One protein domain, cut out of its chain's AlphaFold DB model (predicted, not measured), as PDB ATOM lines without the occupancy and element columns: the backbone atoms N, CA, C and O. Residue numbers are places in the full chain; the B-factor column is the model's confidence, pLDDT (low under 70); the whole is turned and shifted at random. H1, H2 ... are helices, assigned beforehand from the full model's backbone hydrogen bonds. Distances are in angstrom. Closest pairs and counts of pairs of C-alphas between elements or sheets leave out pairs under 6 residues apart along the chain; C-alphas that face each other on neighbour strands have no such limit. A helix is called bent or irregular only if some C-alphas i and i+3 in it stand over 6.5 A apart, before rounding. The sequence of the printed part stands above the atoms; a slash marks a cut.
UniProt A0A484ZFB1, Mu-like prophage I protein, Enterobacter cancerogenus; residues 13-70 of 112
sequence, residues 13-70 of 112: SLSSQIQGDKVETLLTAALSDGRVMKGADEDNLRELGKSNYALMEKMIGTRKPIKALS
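AT A GLANCE: This is residues 13 to 70 of the 112 residues of the protein "Mu-like prophage I protein" of Enterobacter cancerogenus (UniProt A0A484ZFB1). A long straight helix, H1, is joined to a second helix, H2, that folds back on itself: its first arm, H2a, returns beside H1 as a helical hairpin, and its second arm, H2b, turns back again to run the same way as H1. Seen along the long axis, H1, H2a and H2b make a triangle, and the short helix H3 lies beyond the last residues of H1. The printed part has 58 residues, with three named helices in the order H1, H2, H3 and no named strand; the class is all helix. The whole is compact, with a radius of gyration of the C-alphas of 11.2 A, and its outline is a rod with spans of 39 by 17 by 16 A.

HOW THE PARTS SIT: H1, residues 13 to 32, comes first. H2, residues 40 to 62, was assigned as one helix by its hydrogen bonds but is bent: C-alphas 51 and 54 are 9.3 A apart, and its arms are H2a, residues 40 to 51, and H2b, residues 54 to 62. H1 and H2a form a helical hairpin: they touch, at a shallow tilt of 29 degrees, opposite ways, and their closest C-alphas, of Val 23 and Gly 49, are 5.5 A apart. H2a touches H2b with residues 45 to 49 alone, at a steep tilt of 39 degrees, opposite ways; the closest C-alphas, of Gly 49 and Met 56, are 5.5 A apart. H1 and H2b are close but not clearly touching, at a shallow tilt of 12 degrees, the same way, with the closest C-alphas, of Ala 30 and Ile 60, 7.1 A apart. H3, residues 67 to 70, is close to H1 but not clearly touching it; their closest C-alphas, of Ser 32 and Ser 70, are 6.2 A apart. H3 is apart from both H2a and H2b. In H1, H2a and H2b every O i to N i+4 pair is within hydrogen-bond range; H3 is too short for such a pair, and its one O i to N i+3 pair is within range.

IN THESE COORDINATES: H1 is 28.6 A long, from C-alpha 13 at (165.316, 126.929, 209.919) to C-alpha 32 at (148.460, 149.692, 213.573). H2a is 16.7 A long, H2b 12.6 A and H3 5.3 A. H3 ends with C-alpha 70 at (143.809, 153.746, 213.752).

THE WHOLE: The two C-alphas farthest apart, of Ser 13 and Ala 68, are 38.6 A apart. The printed part has no cut. The link from H1 to H2a, 7 residues, is short, and the link from H2b to H3, 4 residues, is tight. The mean pLDDT of the printed part is 94.1; that of H3 is 74, and residue 70 is under 70.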
ATOM      1  N   SER A  13     166.096 126.532 208.744       95.81
ATOM      2  CA  SER A  13     165.316 126.929 209.919       95.81
ATOM      3  C   SER A  13     165.448 128.427 210.197       95.81
ATOM      4  O   SER A  13     164.450 129.147 210.243       95.81
ATOM      5  N   LEU A  14     166.684 128.929 210.262       95.56
ATOM      6  CA  LEU A  14     166.963 130.340 210.508       95.56
ATOM      7  C   LEU A  14     166.417 131.237 209.391       95.56
ATOM      8  O   LEU A  14     165.828 132.281 209.662       95.56
ATOM      9  N   SER A  15     166.562 130.824 208.130       92.94
ATOM     10  CA  SER A  15     166.004 131.552 206.988       92.94
ATOM     11  C   SER A  15     164.480 131.650 207.078       92.94
ATOM     12  O   SER A  15     163.913 132.706 206.796       92.94
ATOM     13  N   SER A  16     163.822 130.565 207.490       93.25
ATOM     14  CA  SER A  16     162.367 130.522 207.657       93.25
ATOM     15  C   SER A  16     161.914 131.424 208.805       93.25
ATOM     16  O   SER A  16     160.936 132.157 208.663       93.25
ATOM     17  N   GLN A  17     162.660 131.433 209.914       94.62
ATOM     18  CA  GLN A  17     162.403 132.309 211.054       94.62
ATOM     19  C   GLN A  17     162.533 133.788 210.672       94.62
ATOM     20  O   GLN A  17     161.595 134.555 210.869       94.62
ATOM     21  N   ILE A  18     163.640 134.172 210.028       95.56
ATOM     22  CA  ILE A  18     163.867 135.554 209.575       95.56
ATOM     23  C   ILE A  18     162.756 136.012 208.624       95.56
ATOM     24  O   ILE A  18     162.332 137.167 208.671       95.56
ATOM     25  N   GLN A  19     162.286 135.133 207.735       93.62
ATOM     26  CA  GLN A  19     161.173 135.464 206.852       93.62
ATOM     27  C   GLN A  19     159.875 135.680 207.640       93.62
ATOM     28  O   GLN A  19     159.187 136.670 207.394       93.62
ATOM     29  N   GLY A  20     159.560 134.801 208.596       96.00
ATOM     30  CA  GLY A  20     158.397 134.943 209.474       96.00
ATOM     31  C   GLY A  20     158.409 136.261 210.252       96.00
ATOM     32  O   GLY A  20     157.430 137.003 210.215       96.00
ATOM     33  N   ASP A  21     159.546 136.609 210.850       97.50
ATOM     34  CA  ASP A  21     159.700 137.835 211.640       97.50
ATOM     35  C   ASP A  21     159.495 139.098 210.789       97.50
ATOM     36  O   ASP A  21     158.855 140.060 211.223       97.50
ATOM     37  N   LYS A  22     159.989 139.099 209.543       97.12
ATOM     38  CA  LYS A  22     159.772 140.208 208.600       97.12
ATOM     39  C   LYS A  22     158.302 140.376 208.229       97.12
ATOM     40  O   LYS A  22     157.841 141.514 208.105       97.12
ATOM     41  N   VAL A  23     157.585 139.267 208.031       98.12
ATOM     42  CA  VAL A  23     156.148 139.284 207.731       98.12
ATOM     43  C   VAL A  23     155.381 139.884 208.897       98.12
ATOM     44  O   VAL A  23     154.672 140.869 208.699       98.12
ATOM     45  N   GLU A  24     155.578 139.361 210.106       97.94
ATOM     46  CA  GLU A  24     154.858 139.833 211.292       97.94
ATOM     47  C   GLU A  24     155.193 141.293 211.624       97.94
ATOM     48  O   GLU A  24     154.292 142.071 211.940       97.94
ATOM     49  N   THR A  25     156.454 141.711 211.468       98.19
ATOM     50  CA  THR A  25     156.863 143.109 211.691       98.19
ATOM     51  C   THR A  25     156.129 144.072 210.757       98.19
ATOM     52  O   THR A  25     155.551 145.063 211.210       98.19
ATOM     53  N   LEU A  26     156.126 143.792 209.448       97.88
ATOM     54  CA  LEU A  26     155.476 144.673 208.476       97.88
ATOM     55  C   LEU A  26     153.950 144.656 208.630       97.88
ATOM     56  O   LEU A  26     153.314 145.708 208.553       97.88
ATOM     57  N   LEU A  27     153.373 143.475 208.863       97.44
ATOM     58  CA  LEU A  27     151.935 143.302 209.030       97.44
ATOM     59  C   LEU A  27     151.428 144.016 210.286       97.44
ATOM     60  O   LEU A  27     150.434 144.731 210.214       97.44
ATOM     61  N   THR A  28     152.153 143.910 211.403       97.06
ATOM     62  CA  THR A  28     151.830 144.616 212.652       97.06
ATOM     63  C   THR A  28     151.814 146.125 212.439       97.06
ATOM     64  O   THR A  28     150.836 146.781 212.788       97.06
ATOM     65  N   ALA A  29     152.850 146.679 211.801       95.94
ATOM     66  CA  ALA A  29     152.904 148.109 211.511       95.94
ATOM     67  C   ALA A  29     151.723 148.557 210.629       95.94
ATOM     68  O   ALA A  29     151.070 149.556 210.927       95.94
ATOM     69  N   ALA A  30     151.412 147.788 209.583       95.81
ATOM     70  CA  ALA A  30     150.331 148.097 208.652       95.81
ATOM     71  C   ALA A  30     148.923 147.934 209.259       95.81
ATOM     72  O   ALA A  30     147.988 148.618 208.848       95.81
ATOM     73  N   LEU A  31     148.758 147.045 210.240       94.81
ATOM     74  CA  LEU A  31     147.538 146.949 211.043       94.81
ATOM     75  C   LEU A  31     147.394 148.166 211.958       94.81
ATOM     76  O   LEU A  31     146.318 148.754 212.030       94.81
ATOM     77  N   SER A  32     148.473 148.560 212.640       91.88
ATOM     78  CA  SER A  32     148.460 149.692 213.573       91.88
ATOM     79  C   SER A  32     148.172 151.026 212.888       91.88
ATOM     80  O   SER A  32     147.444 151.848 213.436       91.88
ATOM     81  N   ASP A  33     148.708 151.251 211.689       91.62
ATOM     82  CA  ASP A  33     148.440 152.479 210.932       91.62
ATOM     83  C   ASP A  33     147.172 152.414 210.061       91.62
ATOM     84  O   ASP A  33     146.801 153.411 209.440       91.62
ATOM     85  N   GLY A  34     146.467 151.279 210.047       93.31
ATOM     86  CA  GLY A  34     145.199 151.113 209.339       93.31
ATOM     87  C   GLY A  34     145.332 150.913 207.826       93.31
ATOM     88  O   GLY A  34     144.356 151.118 207.102       93.31
ATOM     89  N   ARG A  35     146.513 150.543 207.311       95.25
ATOM     90  CA  ARG A  35     146.690 150.077 205.918       95.25
ATOM     91  C   ARG A  35     146.152 148.661 205.691       95.25
ATOM     92  O   ARG A  35     145.842 148.309 204.551       95.25
ATOM     93  N   VAL A  36     146.059 147.848 206.739       95.81
ATOM     94  CA  VAL A  36     145.549 146.468 206.699       95.81
ATOM     95  C   VAL A  36     144.357 146.329 207.637       95.81
ATOM     96  O   VAL A  36     144.347 146.897 208.729       95.81
ATOM     97  N   MET A  37     143.340 145.583 207.207       93.31
ATOM     98  CA  MET A  37     142.175 145.263 208.033       93.31
ATOM     99  C   MET A  37     142.393 143.952 208.794       93.31
ATOM    100  O   MET A  37     142.912 142.985 208.241       93.31
ATOM    101  N   LYS A  38     141.940 143.892 210.052       92.56
ATOM    102  CA  LYS A  38     141.953 142.650 210.842       92.56
ATOM    103  C   LYS A  38     141.039 141.583 210.229       92.56
ATOM    104  O   LYS A  38     140.030 141.905 209.597       92.56
ATOM    105  N   GLY A  39     141.356 140.316 210.479       94.06
ATOM    106  CA  GLY A  39     140.603 139.169 209.966       94.06
ATOM    107  C   GLY A  39     141.099 138.740 208.587       94.06
ATOM    108  O   GLY A  39     142.295 138.566 208.390       94.06
ATOM    109  N   ALA A  40     140.198 138.592 207.614       96.31
ATOM    110  CA  ALA A  40     140.535 137.963 206.334       96.31
ATOM    111  C   ALA A  40     141.666 138.664 205.550       96.31
ATOM    112  O   ALA A  40     142.456 137.993 204.897       96.31
ATOM    113  N   ASP A  41     141.763 139.998 205.588       95.31
ATOM    114  CA  ASP A  41     142.840 140.729 204.896       95.31
ATOM    115  C   ASP A  41     144.205 140.479 205.562       95.31
ATOM    116  O   ASP A  41     145.180 140.189 204.871       95.31
ATOM    117  N   GLU A  42     144.258 140.498 206.895       97.00
ATOM    118  CA  GLU A  42     145.435 140.121 207.683       97.00
ATOM    119  C   GLU A  42     145.889 138.681 207.399       97.00
ATOM    120  O   GLU A  42     147.067 138.459 207.116       97.00
ATOM    121  N   ASP A  43     144.971 137.711 207.431       97.62
ATOM    122  CA  ASP A  43     145.291 136.295 207.216       97.62
ATOM    123  C   ASP A  43     145.819 136.036 205.801       97.62
ATOM    124  O   ASP A  43     146.859 135.392 205.628       97.62
ATOM    125  N   ASN A  44     145.162 136.619 204.793       97.56
ATOM    126  CA  ASN A  44     145.591 136.518 203.401       97.56
ATOM    127  C   ASN A  44     146.972 137.150 203.186       97.56
ATOM    128  O   ASN A  44     147.805 136.599 202.466       97.56
ATOM    129  N   LEU A  45     147.247 138.304 203.806       97.88
ATOM    130  CA  LEU A  45     148.554 138.956 203.709       97.88
ATOM    131  C   LEU A  45     149.638 138.189 204.464       97.88
ATOM    132  O   LEU A  45     150.761 138.105 203.973       97.88
ATOM    133  N   ARG A  46     149.318 137.580 205.609       97.81
ATOM    134  CA  ARG A  46     150.242 136.710 206.348       97.81
ATOM    135  C   ARG A  46     150.635 135.488 205.518       97.81
ATOM    136  O   ARG A  46     151.814 135.138 205.455       97.81
ATOM    137  N   GLU A  47     149.675 134.846 204.855       97.56
ATOM    138  CA  GLU A  47     149.942 133.731 203.939       97.56
ATOM    139  C   GLU A  47     150.738 134.183 202.704       97.56
ATOM    140  O   GLU A  47     151.721 133.542 202.310       97.56
ATOM    141  N   LEU A  48     150.387 135.342 202.141       97.62
ATOM    142  CA  LEU A  48     151.131 135.947 201.042       97.62
ATOM    143  C   LEU A  48     152.574 136.265 201.442       97.62
ATOM    144  O   LEU A  48     153.481 136.028 200.659       97.62
ATOM    145  N   GLY A  49     152.828 136.760 202.651       96.69
ATOM    146  CA  GLY A  49     154.175 137.075 203.124       96.69
ATOM    147  C   GLY A  49     155.080 135.847 203.254       96.69
ATOM    148  O   GLY A  49     156.273 135.910 202.932       96.69
ATOM    149  N   LYS A  50     154.508 134.711 203.672       95.25
ATOM    150  CA  LYS A  50     155.215 133.423 203.756       95.25
ATOM    151  C   LYS A  50     155.614 132.893 202.377       95.25
ATOM    152  O   LYS A  50     156.686 132.315 202.235       95.25
ATOM    153  N   SER A  51     154.783 133.111 201.358       95.81
ATOM    154  CA  SER A  51     155.045 132.646 199.988       95.81
ATOM    155  C   SER A  51     155.827 133.654 199.134       95.81
ATOM    156  O   SER A  51     156.689 133.268 198.348       95.81
ATOM    157  N   ASN A  52     155.549 134.949 199.281       96.75
ATOM    158  CA  ASN A  52     156.129 136.043 198.509       96.75
ATOM    159  C   ASN A  52     156.115 137.373 199.292       96.75
ATOM    160  O   ASN A  52     155.268 138.250 199.089       96.75
ATOM    161  N   TYR A  53     157.123 137.548 200.149       96.81
ATOM    162  CA  TYR A  53     157.303 138.763 200.949       96.81
ATOM    163  C   TYR A  53     157.366 140.046 200.107       96.81
ATOM    164  O   TYR A  53     156.739 141.040 200.458       96.81
ATOM    165  N   ALA A  54     158.082 140.032 198.979       97.38
ATOM    166  CA  ALA A  54     158.264 141.222 198.147       97.38
ATOM    167  C   ALA A  54     156.937 141.728 197.555       97.38
ATOM    168  O   ALA A  54     156.702 142.934 197.460       97.38
ATOM    169  N   LEU A  55     156.043 140.809 197.173       97.50
ATOM    170  CA  LEU A  55     154.712 141.177 196.704       97.50
ATOM    171  C   LEU A  55     153.852 141.730 197.844       97.50
ATOM    172  O   LEU A  55     153.204 142.759 197.653       97.50
ATOM    173  N   MET A  56     153.887 141.103 199.024       97.81
ATOM    174  CA  MET A  56     153.195 141.608 200.214       97.81
ATOM    175  C   MET A  56     153.659 143.028 200.567       97.81
ATOM    176  O   MET A  56     152.828 143.918 200.743       97.81
ATOM    177  N   GLU A  57     154.971 143.263 200.607       97.69
ATOM    178  CA  GLU A  57     155.557 144.573 200.896       97.69
ATOM    179  C   GLU A  57     155.110 145.627 199.884       97.69
ATOM    180  O   GLU A  57     154.621 146.693 200.267       97.69
ATOM    181  N   LYS A  58     155.182 145.309 198.587       98.00
ATOM    182  CA  LYS A  58     154.700 146.194 197.524       98.00
ATOM    183  C   LYS A  58     153.212 146.513 197.678       98.00
ATOM    184  O   LYS A  58     152.822 147.666 197.509       98.00
ATOM    185  N   MET A  59     152.380 145.515 197.977       96.62
ATOM    186  CA  MET A  59     150.936 145.701 198.147       96.62
ATOM    187  C   MET A  59     150.613 146.567 199.361       96.62
ATOM    188  O   MET A  59     149.774 147.452 199.253       96.62
ATOM    189  N   ILE A  60     151.273 146.352 200.500       96.81
ATOM    190  CA  ILE A  60     151.093 147.184 201.696       96.81
ATOM    191  C   ILE A  60     151.602 148.611 201.441       96.81
ATOM    192  O   ILE A  60     150.962 149.579 201.849       96.81
ATOM    193  N   GLY A  61     152.721 148.760 200.727       96.06
ATOM    194  CA  GLY A  61     153.336 150.053 200.419       96.06
ATOM    195  C   GLY A  61     152.480 150.977 199.546       96.06
ATOM    196  O   GLY A  61     152.613 152.194 199.644       96.06
ATOM    197  N   THR A  62     151.579 150.439 198.718       95.62
ATOM    198  CA  THR A  62     150.669 151.249 197.886       95.62
ATOM    199  C   THR A  62     149.339 151.581 198.563       95.62
ATOM    200  O   THR A  62     148.581 152.409 198.046       95.62
ATOM    201  N   ARG A  63     149.028 150.960 199.708       94.56
ATOM    202  CA  ARG A  63     147.777 151.197 200.437       94.56
ATOM    203  C   ARG A  63     147.827 152.521 201.196       94.56
ATOM    204  O   ARG A  63     148.828 152.878 201.812       94.56
ATOM    205  N   LYS A  64     146.704 153.240 201.180       90.88
ATOM    206  CA  LYS A  64     146.510 154.444 201.994       90.88
ATOM    207  C   LYS A  64     145.961 154.049 203.375       90.88
ATOM    208  O   LYS A  64     145.036 153.239 203.412       90.88
ATOM    209  N   PRO A  65     146.471 154.631 204.473       89.50
ATOM    210  CA  PRO A  65     145.928 154.437 205.817       89.50
ATOM    211  C   PRO A  65     144.431 154.760 205.908       89.50
ATOM    212  O   PRO A  65     144.001 155.842 205.491       89.50
ATOM    213  N   ILE A  66     143.637 153.862 206.493       85.25
ATOM    214  CA  ILE A  66     142.228 154.104 206.821       85.25
ATOM    215  C   ILE A  66     142.169 154.660 208.246       85.25
ATOM    216  O   ILE A  66     142.217 153.905 209.212       85.25
ATOM    217  N   LYS A  67     142.041 155.988 208.380       77.31
ATOM    218  CA  LYS A  67     142.073 156.684 209.687       77.31
ATOM    219  C   LYS A  67     141.101 156.110 210.723       77.31
ATOM    220  O   LYS A  67     141.441 156.026 211.891       77.31
ATOM    221  N   ALA A  68     139.925 155.652 210.295       74.38
ATOM    222  CA  ALA A  68     138.937 155.060 211.197       74.38
ATOM    223  C   ALA A  68     139.420 153.774 211.899       74.38
ATOM    224  O   ALA A  68     138.876 153.422 212.937       74.38
ATOM    225  N   LEU A  69     140.416 153.070 211.347       74.94
ATOM    226  CA  LEU A  69     140.980 151.852 211.944       74.94
ATOM    227  C   LEU A  69     142.118 152.137 212.929       74.94
ATOM    228  O   LEU A  69     142.424 151.280 213.753       74.94
ATOM    229  N   SER A  70     142.741 153.317 212.845       68.06
ATOM    230  CA  SER A  70     143.809 153.746 213.752       68.06
ATOM    231  C   SER A  70     143.327 154.669 214.870       68.06
ATOM    232  O   SER A  70     144.073 154.909 215.813       68.06
TER     233      SER A  70